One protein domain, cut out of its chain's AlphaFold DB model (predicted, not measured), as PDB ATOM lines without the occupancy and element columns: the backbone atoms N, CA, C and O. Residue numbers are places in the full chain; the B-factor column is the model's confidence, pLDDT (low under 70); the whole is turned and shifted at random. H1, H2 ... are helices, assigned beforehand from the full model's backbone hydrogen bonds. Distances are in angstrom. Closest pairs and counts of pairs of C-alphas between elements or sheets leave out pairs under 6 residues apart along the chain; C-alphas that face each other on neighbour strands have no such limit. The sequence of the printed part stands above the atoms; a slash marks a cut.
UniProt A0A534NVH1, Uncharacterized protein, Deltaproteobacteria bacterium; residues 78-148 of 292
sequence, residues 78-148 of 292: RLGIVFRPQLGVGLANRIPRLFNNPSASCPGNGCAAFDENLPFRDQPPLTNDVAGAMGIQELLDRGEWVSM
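What this domain is: This is residues 78 to 148 of the 292 residues of an uncharacterized protein of Deltaproteobacteria bacterium (UniProt A0A534NVH1). Little regular structure is here: you see two helices, H1 and the longer H2, set crosswise and joined by a long looping link that reaches out round Gly 108 at one end and Pro 124 at the other. Residues 141 to 148 of H2 stick out. The printed part has 71 residues with two named helices, H1 then H2, and no named strand; it is all helix by class, though the named elements hold only 26 residues. It is compact, with a radius of gyration of the C-alphas of 12.2 A, spanning 35 by 30 by 25 A.

Where its parts are: Find C-alpha 84 at (140.210, 174.924, 243.650); from there H1 runs to residue 93, 14.5 A. H2, residues 133 to 148, runs 22.7 A to C-alpha 148 at (126.595, 165.305, 233.314).

How they stand to each other: H1 and H2 are close but not clearly touching; look at their closest C-alphas, Leu 91 and Ile 136, 7.7 A apart. Their lines are only just about perpendicular, at 71 degrees. In both helices every O i to N i+4 pair is within hydrogen-bond range.

The domain as a whole: The C-alphas of Gly 108 and Pro 124 are the two farthest apart, 35.1 A. The printed part has no cut. The link from H1 to H2, residues 94 to 132, is long. Confidence is low, under 70, at residues 107 to 109.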
ATOM      1  N   ARG A  78     135.756 174.599 241.118       95.06
ATOM      2  CA  ARG A  78     135.887 176.053 241.024       95.06
ATOM      3  C   ARG A  78     135.896 176.696 242.404       95.06
ATOM      4  O   ARG A  78     136.743 177.544 242.663       95.06
ATOM      5  N   LEU A  79     134.989 176.309 243.292       94.88
ATOM      6  CA  LEU A  79     134.660 177.089 244.487       94.88
ATOM      7  C   LEU A  79     135.094 176.445 245.806       94.88
ATOM      8  O   LEU A  79     135.265 177.162 246.794       94.88
ATOM      9  N   GLY A  80     135.309 175.129 245.843       94.44
ATOM     10  CA  GLY A  80     135.746 174.428 247.048       94.44
ATOM     11  C   GLY A  80     137.189 174.775 247.414       94.44
ATOM     12  O   GLY A  80     138.079 174.726 246.564       94.44
ATOM     13  N   ILE A  81     137.459 175.076 248.685       92.69
ATOM     14  CA  ILE A  81     138.808 175.416 249.175       92.69
ATOM     15  C   ILE A  81     139.782 174.253 248.954       92.69
ATOM     16  O   ILE A  81     140.942 174.470 248.602       92.69
ATOM     17  N   VAL A  82     139.302 173.018 249.107       85.69
ATOM     18  CA  VAL A  82     140.107 171.801 248.921       85.69
ATOM     19  C   VAL A  82     140.398 171.527 247.438       85.69
ATOM     20  O   VAL A  82     141.465 171.018 247.088       85.69
ATOM     21  N   PHE A  83     139.467 171.881 246.552       91.88
ATOM     22  CA  PHE A  83     139.466 171.441 245.158       91.88
ATOM     23  C   PHE A  83     139.943 172.505 244.163       91.88
ATOM     24  O   PHE A  83     140.611 172.168 243.180       91.88
ATOM     25  N   ARG A  84     139.718 173.792 244.451       94.31
ATOM     26  CA  ARG A  84     140.210 174.924 243.650       94.31
ATOM     27  C   ARG A  84     141.711 174.877 243.366       94.31
ATOM     28  O   ARG A  84     142.096 175.074 242.209       94.31
ATOM     29  N   PRO A  85     142.587 174.544 244.333       93.19
ATOM     30  CA  PRO A  85     144.007 174.408 244.046       93.19
ATOM     31  C   PRO A  85     144.317 173.324 242.998       93.19
ATOM     32  O   PRO A  85     145.246 173.491 242.206       93.19
ATOM     33  N   GLN A  86     143.545 172.235 242.957       91.19
ATOM     34  CA  GLN A  86     143.742 171.125 242.017       91.19
ATOM     35  C   GLN A  86     143.321 171.519 240.599       91.19
ATOM     36  O   GLN A  86     144.042 171.237 239.640       91.19
ATOM     37  N   LEU A  87     142.199 172.235 240.471       93.69
ATOM     38  CA  LEU A  87     141.773 172.798 239.193       93.69
ATOM     39  C   LEU A  87     142.856 173.703 238.609       93.69
ATOM     40  O   LEU A  87     143.228 173.537 237.449       93.69
ATOM     41  N   GLY A  88     143.429 174.607 239.407       94.31
ATOM     42  CA  GLY A  88     144.461 175.498 238.886       94.31
ATOM     43  C   GLY A  88     145.769 174.797 238.516       94.31
ATOM     44  O   GLY A  88     146.414 175.223 237.561       94.31
ATOM     45  N   VAL A  89     146.137 173.691 239.175       91.50
ATOM     46  CA  VAL A  89     147.238 172.827 238.700       91.50
ATOM     47  C   VAL A  89     146.911 172.267 237.314       91.50
ATOM     48  O   VAL A  89     147.758 172.302 236.420       91.50
ATOM     49  N   GLY A  90     145.673 171.813 237.100       91.94
ATOM     50  CA  GLY A  90     145.186 171.391 235.786       91.94
ATOM     51  C   GLY A  90     145.269 172.508 234.741       91.94
ATOM     52  O   GLY A  90     145.782 172.286 233.645       91.94
ATOM     53  N   LEU A  91     144.844 173.726 235.088       94.75
ATOM     54  CA  LEU A  91     144.938 174.909 234.224       94.75
ATOM     55  C   LEU A  91     146.391 175.279 233.881       94.75
ATOM     56  O   LEU A  91     146.661 175.735 232.766       94.75
ATOM     57  N   ALA A  92     147.318 175.113 234.830       92.00
ATOM     58  CA  ALA A  92     148.727 175.471 234.675       92.00
ATOM     59  C   ALA A  92     149.493 174.461 233.811       92.00
ATOM     60  O   ALA A  92     150.339 174.866 233.017       92.00
ATOM     61  N   ASN A  93     149.159 173.172 233.933       90.81
ATOM     62  CA  ASN A  93     149.795 172.078 233.194       90.81
ATOM     63  C   ASN A  93     149.133 171.768 231.839       90.81
ATOM     64  O   ASN A  93     149.657 170.971 231.062       90.81
ATOM     65  N   ARG A  94     147.976 172.368 231.541       92.56
ATOM     66  CA  ARG A  94     147.293 172.216 230.250       92.56
ATOM     67  C   ARG A  94     148.119 172.816 229.107       92.56
ATOM     68  O   ARG A  94     148.781 173.834 229.275       92.56
ATOM     69  N   ILE A  95     148.002 172.228 227.914       93.56
ATOM     70  CA  ILE A  95     148.533 172.781 226.663       93.56
ATOM     71  C   ILE A  95     147.360 172.998 225.682       93.56
ATOM     72  O   ILE A  95     146.693 172.022 225.338       93.56
ATOM     73  N   PRO A  96     147.081 174.240 225.229       93.62
ATOM     74  CA  PRO A  96     147.689 175.495 225.684       93.62
ATOM     75  C   PRO A  96     147.335 175.814 227.149       93.62
ATOM     76  O   PRO A  96     146.276 175.419 227.642       93.62
ATOM     77  N   ARG A  97     148.235 176.532 227.834       93.81
ATOM     78  CA  ARG A  97     148.079 176.917 229.246       93.81
ATOM     79  C   ARG A  97     146.871 177.836 229.415       93.81
ATOM     80  O   ARG A  97     146.736 178.800 228.669       93.81
ATOM     81  N   LEU A  98     146.034 177.553 230.415       96.44
ATOM     82  CA  LEU A  98     144.862 178.375 230.753       96.44
ATOM     83  C   LEU A  98     144.998 179.119 232.085       96.44
ATOM     84  O   LEU A  98     144.241 180.047 232.336       96.44
ATOM     85  N   PHE A  99     145.952 178.741 232.940       95.19
ATOM     86  CA  PHE A  99     146.183 179.450 234.198       95.19
ATOM     87  C   PHE A  99     146.623 180.891 233.929       95.19
ATOM     88  O   PHE A  99     147.706 181.113 233.383       95.19
ATOM     89  N   ASN A 100     145.790 181.850 234.326       95.75
ATOM     90  CA  ASN A 100     145.890 183.247 233.914       95.75
ATOM     91  C   ASN A 100     146.492 184.189 234.964       95.75
ATOM     92  O   ASN A 100     146.450 185.404 234.796       95.75
ATOM     93  N   ASN A 101     147.113 183.643 236.009       92.88
ATOM     94  CA  ASN A 101     147.879 184.421 236.977       92.88
ATOM     95  C   ASN A 101     149.378 184.101 236.861       92.88
ATOM     96  O   ASN A 101     149.881 183.210 237.545       92.88
ATOM     97  N   PRO A 102     150.131 184.792 235.992       82.25
ATOM     98  CA  PRO A 102     151.549 184.498 235.790       82.25
ATOM     99  C   PRO A 102     152.414 184.819 237.018       82.25
ATOM    100  O   PRO A 102     153.505 184.270 237.139       82.25
ATOM    101  N   SER A 103     151.939 185.683 237.924       84.25
ATOM    102  CA  SER A 103     152.644 186.058 239.156       84.25
ATOM    103  C   SER A 103     152.479 185.065 240.306       84.25
ATOM    104  O   SER A 103     153.253 185.116 241.261       84.25
ATOM    105  N   ALA A 104     151.488 184.172 240.252       84.31
ATOM    106  CA  ALA A 104     151.267 183.207 241.320       84.31
ATOM    107  C   ALA A 104     152.318 182.089 241.291       84.31
ATOM    108  O   ALA A 104     152.566 181.464 240.257       84.31
ATOM    109  N   SER A 105     152.903 181.795 242.455       75.00
ATOM    110  CA  SER A 105     153.688 180.581 242.642       75.00
ATOM    111  C   SER A 105     152.748 179.383 242.787       75.00
ATOM    112  O   SER A 105     151.765 179.411 243.523       75.00
ATOM    113  N   CYS A 106     153.071 178.322 242.057       73.81
ATOM    114  CA  CYS A 106     152.317 177.075 241.994       73.81
ATOM    115  C   CYS A 106     153.161 175.922 242.565       73.81
ATOM    116  O   CYS A 106     153.584 175.045 241.808       73.81
ATOM    117  N   PRO A 107     153.515 175.929 243.866       67.19
ATOM    118  CA  PRO A 107     154.206 174.789 244.458       67.19
ATOM    119  C   PRO A 107     153.290 173.555 244.403       67.19
ATOM    120  O   PRO A 107     152.070 173.694 244.351       67.19
ATOM    121  N   GLY A 108     153.864 172.347 244.439       61.03
ATOM    122  CA  GLY A 108     153.176 171.052 244.251       61.03
ATOM    123  C   GLY A 108     151.994 170.725 245.185       61.03
ATOM    124  O   GLY A 108     151.475 169.618 245.122       61.03
ATOM    125  N   ASN A 109     151.547 171.682 246.001       61.25
ATOM    126  CA  ASN A 109     150.386 171.614 246.883       61.25
ATOM    127  C   ASN A 109     149.167 172.407 246.353       61.25
ATOM    128  O   ASN A 109     148.167 172.514 247.059       61.25
ATOM    129  N   GLY A 110     149.220 172.942 245.126       78.12
ATOM    130  CA  GLY A 110     148.049 173.470 244.416       78.12
ATOM    131  C   GLY A 110     148.142 174.940 243.989       78.12
ATOM    132  O   GLY A 110     148.972 175.701 244.477       78.12
ATOM    133  N   CYS A 111     147.264 175.342 243.066       86.31
ATOM    134  CA  CYS A 111     147.220 176.678 242.469       86.31
ATOM    135  C   CYS A 111     145.803 177.267 242.535       86.31
ATOM    136  O   CYS A 111     145.049 177.170 241.577       86.31
ATOM    137  N   ALA A 112     145.393 177.885 243.642       89.69
ATOM    138  CA  ALA A 112     144.030 178.437 243.727       89.69
ATOM    139  C   ALA A 112     143.871 179.821 243.067       89.69
ATOM    140  O   ALA A 112     142.752 180.275 242.839       89.69
ATOM    141  N   ALA A 113     144.984 180.497 242.773       91.69
ATOM    142  CA  ALA A 113     145.021 181.905 242.389       91.69
ATOM    143  C   ALA A 113     144.792 182.151 240.885       91.69
ATOM    144  O   ALA A 113     145.473 182.990 240.308       91.69
ATOM    145  N   PHE A 114     143.887 181.418 240.236       95.00
ATOM    146  CA  PHE A 114     143.374 181.791 238.909       95.00
ATOM    147  C   PHE A 114     142.109 182.641 239.061       95.00
ATOM    148  O   PHE A 114     141.502 182.639 240.133       95.00
ATOM    149  N   ASP A 115     141.720 183.338 237.997       95.94
ATOM    150  CA  ASP A 115     140.502 184.147 237.966       95.94
ATOM    151  C   ASP A 115     139.684 183.827 236.712       95.94
ATOM    152  O   ASP A 115     140.059 184.134 235.582       95.94
ATOM    153  N   GLU A 116     138.575 183.134 236.914       96.12
ATOM    154  CA  GLU A 116     137.631 182.752 235.877       96.12
ATOM    155  C   GLU A 116     136.637 183.862 235.516       96.12
ATOM    156  O   GLU A 116     135.877 183.670 234.575       96.12
ATOM    157  N   ASN A 117     136.610 184.988 236.241       96.69
ATOM    158  CA  ASN A 117     135.687 186.113 236.058       96.69
ATOM    159  C   ASN A 117     134.221 185.697 235.837       96.69
ATOM    160  O   ASN A 117     133.536 186.175 234.929       96.69
ATOM    161  N   LEU A 118     133.764 184.726 236.629       94.94
ATOM    162  CA  LEU A 118     132.450 184.110 236.488       94.94
ATOM    163  C   LEU A 118     131.629 184.381 237.761       94.94
ATOM    164  O   LEU A 118     132.012 183.886 238.832       94.94
ATOM    165  N   PRO A 119     130.523 185.152 237.673       94.62
ATOM    166  CA  PRO A 119     129.715 185.511 238.835       94.62
ATOM    167  C   PRO A 119     129.035 184.283 239.445       94.62
ATOM    168  O   PRO A 119     128.917 183.231 238.808       94.62
ATOM    169  N   PHE A 120     128.569 184.407 240.688       93.56
ATOM    170  CA  PHE A 120     127.640 183.420 241.236       93.56
ATOM    171  C   PHE A 120     126.253 183.590 240.636       93.56
ATOM    172  O   PHE A 120     125.933 184.581 239.974       93.56
ATOM    173  N   ARG A 121     125.405 182.597 240.891       90.31
ATOM    174  CA  ARG A 121     123.996 182.702 240.561       90.31
ATOM    175  C   ARG A 121     123.387 183.931 241.246       90.31
ATOM    176  O   ARG A 121     123.761 184.278 242.360       90.31
ATOM    177  N   ASP A 122     122.460 184.579 240.547       90.56
ATOM    178  CA  ASP A 122     121.704 185.748 241.010       90.56
ATOM    179  C   ASP A 122     122.563 187.003 241.275       90.56
ATOM    180  O   ASP A 122     122.048 188.040 241.692       90.56
ATOM    181  N   GLN A 123     123.855 186.959 240.935       93.44
ATOM    182  CA  GLN A 123     124.693 188.146 240.805       93.44
ATOM    183  C   GLN A 123     124.579 188.734 239.385       93.44
ATOM    184  O   GLN A 123     124.324 188.000 238.425       93.44
ATOM    185  N   PRO A 124     124.764 190.058 239.219       95.56
ATOM    186  CA  PRO A 124     124.785 190.683 237.901       95.56
ATOM    187  C   PRO A 124     125.850 190.064 236.980       95.56
ATOM    188  O   PRO A 124     126.901 189.631 237.461       95.56
ATOM    189  N   PRO A 125     125.627 190.062 235.652       93.81
ATOM    190  CA  PRO A 125     126.660 189.657 234.708       93.81
ATOM    191  C   PRO A 125     127.893 190.562 234.830       93.81
ATOM    192  O   PRO A 125     127.774 191.769 235.048       93.81
ATOM    193  N   LEU A 126     129.077 189.978 234.644       94.44
ATOM    194  CA  LEU A 126     130.351 190.693 234.671       94.44
ATOM    195  C   LEU A 126     130.787 191.057 233.248       94.44
ATOM    196  O   LEU A 126     130.568 190.303 232.300       94.44
ATOM    197  N   THR A 127     131.423 192.219 233.093       95.56
ATOM    198  CA  THR A 127     132.170 192.526 231.865       95.56
ATOM    199  C   THR A 127     133.513 191.828 231.953       95.56
ATOM    200  O   THR A 127     134.209 191.992 232.951       95.56
ATOM    201  N   ASN A 128     133.894 191.069 230.921       95.50
ATOM    202  CA  ASN A 128     135.169 190.374 230.979       95.50
ATOM    203  C   ASN A 128     136.367 191.313 230.767       95.50
ATOM    204  O   ASN A 128     136.698 191.651 229.631       95.50
ATOM    205  N   ASP A 129     137.039 191.674 231.854       95.19
ATOM    206  CA  ASP A 129     138.282 192.452 231.911       95.19
ATOM    207  C   ASP A 129     139.505 191.612 232.334       95.19
ATOM    208  O   ASP A 129     140.641 192.090 232.303       95.19
ATOM    209  N   VAL A 130     139.297 190.332 232.654       96.62
ATOM    210  CA  VAL A 130     140.346 189.398 233.064       96.62
ATOM    211  C   VAL A 130     140.882 188.637 231.849       96.62
ATOM    212  O   VAL A 130     140.198 187.831 231.204       96.62
ATOM    213  N   ALA A 131     142.160 188.858 231.533       96.56
ATOM    214  CA  ALA A 131     142.834 188.142 230.457       96.56
ATOM    215  C   ALA A 131     142.799 186.620 230.702       96.56
ATOM    216  O   ALA A 131     143.087 186.140 231.795       96.56
ATOM    217  N   GLY A 132     142.436 185.839 229.681       96.94
ATOM    218  CA  GLY A 132     142.378 184.373 229.762       96.94
ATOM    219  C   GLY A 132     141.157 183.782 230.484       96.94
ATOM    220  O   GLY A 132     140.949 182.574 230.370       96.94
ATOM    221  N   ALA A 133     140.314 184.589 231.142       97.75
ATOM    222  CA  ALA A 133     139.160 184.098 231.905       97.75
ATOM    223  C   ALA A 133     138.168 183.291 231.051       97.75
ATOM    224  O   ALA A 133     137.784 182.192 231.440       97.75
ATOM    225  N   MET A 134     137.845 183.754 229.838       97.31
ATOM    226  CA  MET A 134     136.936 183.034 228.926       97.31
ATOM    227  C   MET A 134     137.410 181.612 228.600       97.31
ATOM    228  O   MET A 134     136.594 180.708 228.458       97.31
ATOM    229  N   GLY A 135     138.725 181.393 228.498       97.69
ATOM    230  CA  GLY A 135     139.270 180.057 228.251       97.69
ATOM    231  C   GLY A 135     139.097 179.126 229.453       97.69
ATOM    232  O   GLY A 135     138.888 177.927 229.276       97.69
ATOM    233  N   ILE A 136     139.149 179.672 230.674       98.06
ATOM    234  CA  ILE A 136     138.838 178.934 231.904       98.06
ATOM    235  C   ILE A 136     137.339 178.625 231.949       98.06
ATOM    236  O   ILE A 136     136.985 177.470 232.163       98.06
ATOM    237  N   GLN A 137     136.473 179.610 231.686       97.25
ATOM    238  CA  GLN A 137     135.016 179.421 231.646       97.25
ATOM    239  C   GLN A 137     134.620 178.319 230.658       97.25
ATOM    240  O   GLN A 137     133.937 177.372 231.029       97.25
ATOM    241  N   GLU A 138     135.151 178.355 229.433       97.12
ATOM    242  CA  GLU A 138     134.879 177.322 228.432       97.12
ATOM    243  C   GLU A 138     135.355 175.926 228.877       97.12
ATOM    244  O   GLU A 138     134.710 174.919 228.571       97.12
ATOM    245  N   LEU A 139     136.476 175.832 229.605       96.25
ATOM    246  CA  LEU A 139     136.919 174.559 230.177       96.25
ATOM    247  C   LEU A 139     135.933 174.049 231.231       96.25
ATOM    248  O   LEU A 139     135.624 172.858 231.215       96.25
ATOM    249  N   LEU A 140     135.483 174.921 232.133       96.12
ATOM    250  CA  LEU A 140     134.517 174.578 233.177       96.12
ATOM    251  C   LEU A 140     133.207 174.087 232.551       96.12
ATOM    252  O   LEU A 140     132.758 172.993 232.883       96.12
ATOM    253  N   ASP A 141     132.670 174.820 231.575       95.38
ATOM    254  CA  ASP A 141     131.422 174.480 230.885       95.38
ATOM    255  C   ASP A 141     131.511 173.130 230.164       95.38
ATOM    256  O   ASP A 141     130.656 172.255 230.326       95.38
ATOM    257  N   ARG A 142     132.575 172.920 229.378       95.31
ATOM    258  CA  ARG A 142     132.801 171.649 228.670       95.31
ATOM    259  C   ARG A 142     133.028 170.500 229.643       95.31
ATOM    260  O   ARG A 142     132.577 169.383 229.392       95.31
ATOM    261  N   GLY A 143     133.761 170.768 230.718       93.69
ATOM    262  CA  GLY A 143     134.020 169.820 231.785       93.69
ATOM    263  C   GLY A 143     132.721 169.334 232.408       93.69
ATOM    264  O   GLY A 143     132.488 168.124 232.455       93.69
ATOM    265  N   GLU A 144     131.865 170.275 232.801       92.75
ATOM    266  CA  GLU A 144     130.579 169.981 233.414       92.75
ATOM    267  C   GLU A 144     129.665 169.224 232.445       92.75
ATOM    268  O   GLU A 144     129.112 168.184 232.800       92.75
ATOM    269  N   TRP A 145     129.591 169.666 231.183       92.94
ATOM    270  CA  TRP A 145     128.824 168.986 230.137       92.94
ATOM    271  C   TRP A 145     129.224 167.514 229.982       92.94
ATOM    272  O   TRP A 145     128.369 166.627 229.942       92.94
ATOM    273  N   VAL A 146     130.527 167.228 229.930       92.62
ATOM    274  CA  VAL A 146     131.036 165.853 229.809       92.62
ATOM    275  C   VAL A 146     130.773 165.034 231.079       92.62
ATOM    276  O   VAL A 146     130.573 163.819 230.983       92.62
ATOM    277  N   SER A 147     130.749 165.657 232.262       90.94
ATOM    278  CA  SER A 147     130.451 164.962 233.519       90.94
ATOM    279  C   SER A 147     128.965 164.713 233.771       90.94
ATOM    280  O   SER A 147     128.667 163.859 234.605       90.94
ATOM    281  N   MET A 148     128.044 165.361 233.042       91.38
ATOM    282  CA  MET A 148     126.595 165.305 233.314       91.38
ATOM    283  C   MET A 148     126.024 163.890 233.450       91.38
ATOM    284  O   MET A 148     125.156 163.657 234.285       91.38
TER     285      MET A 148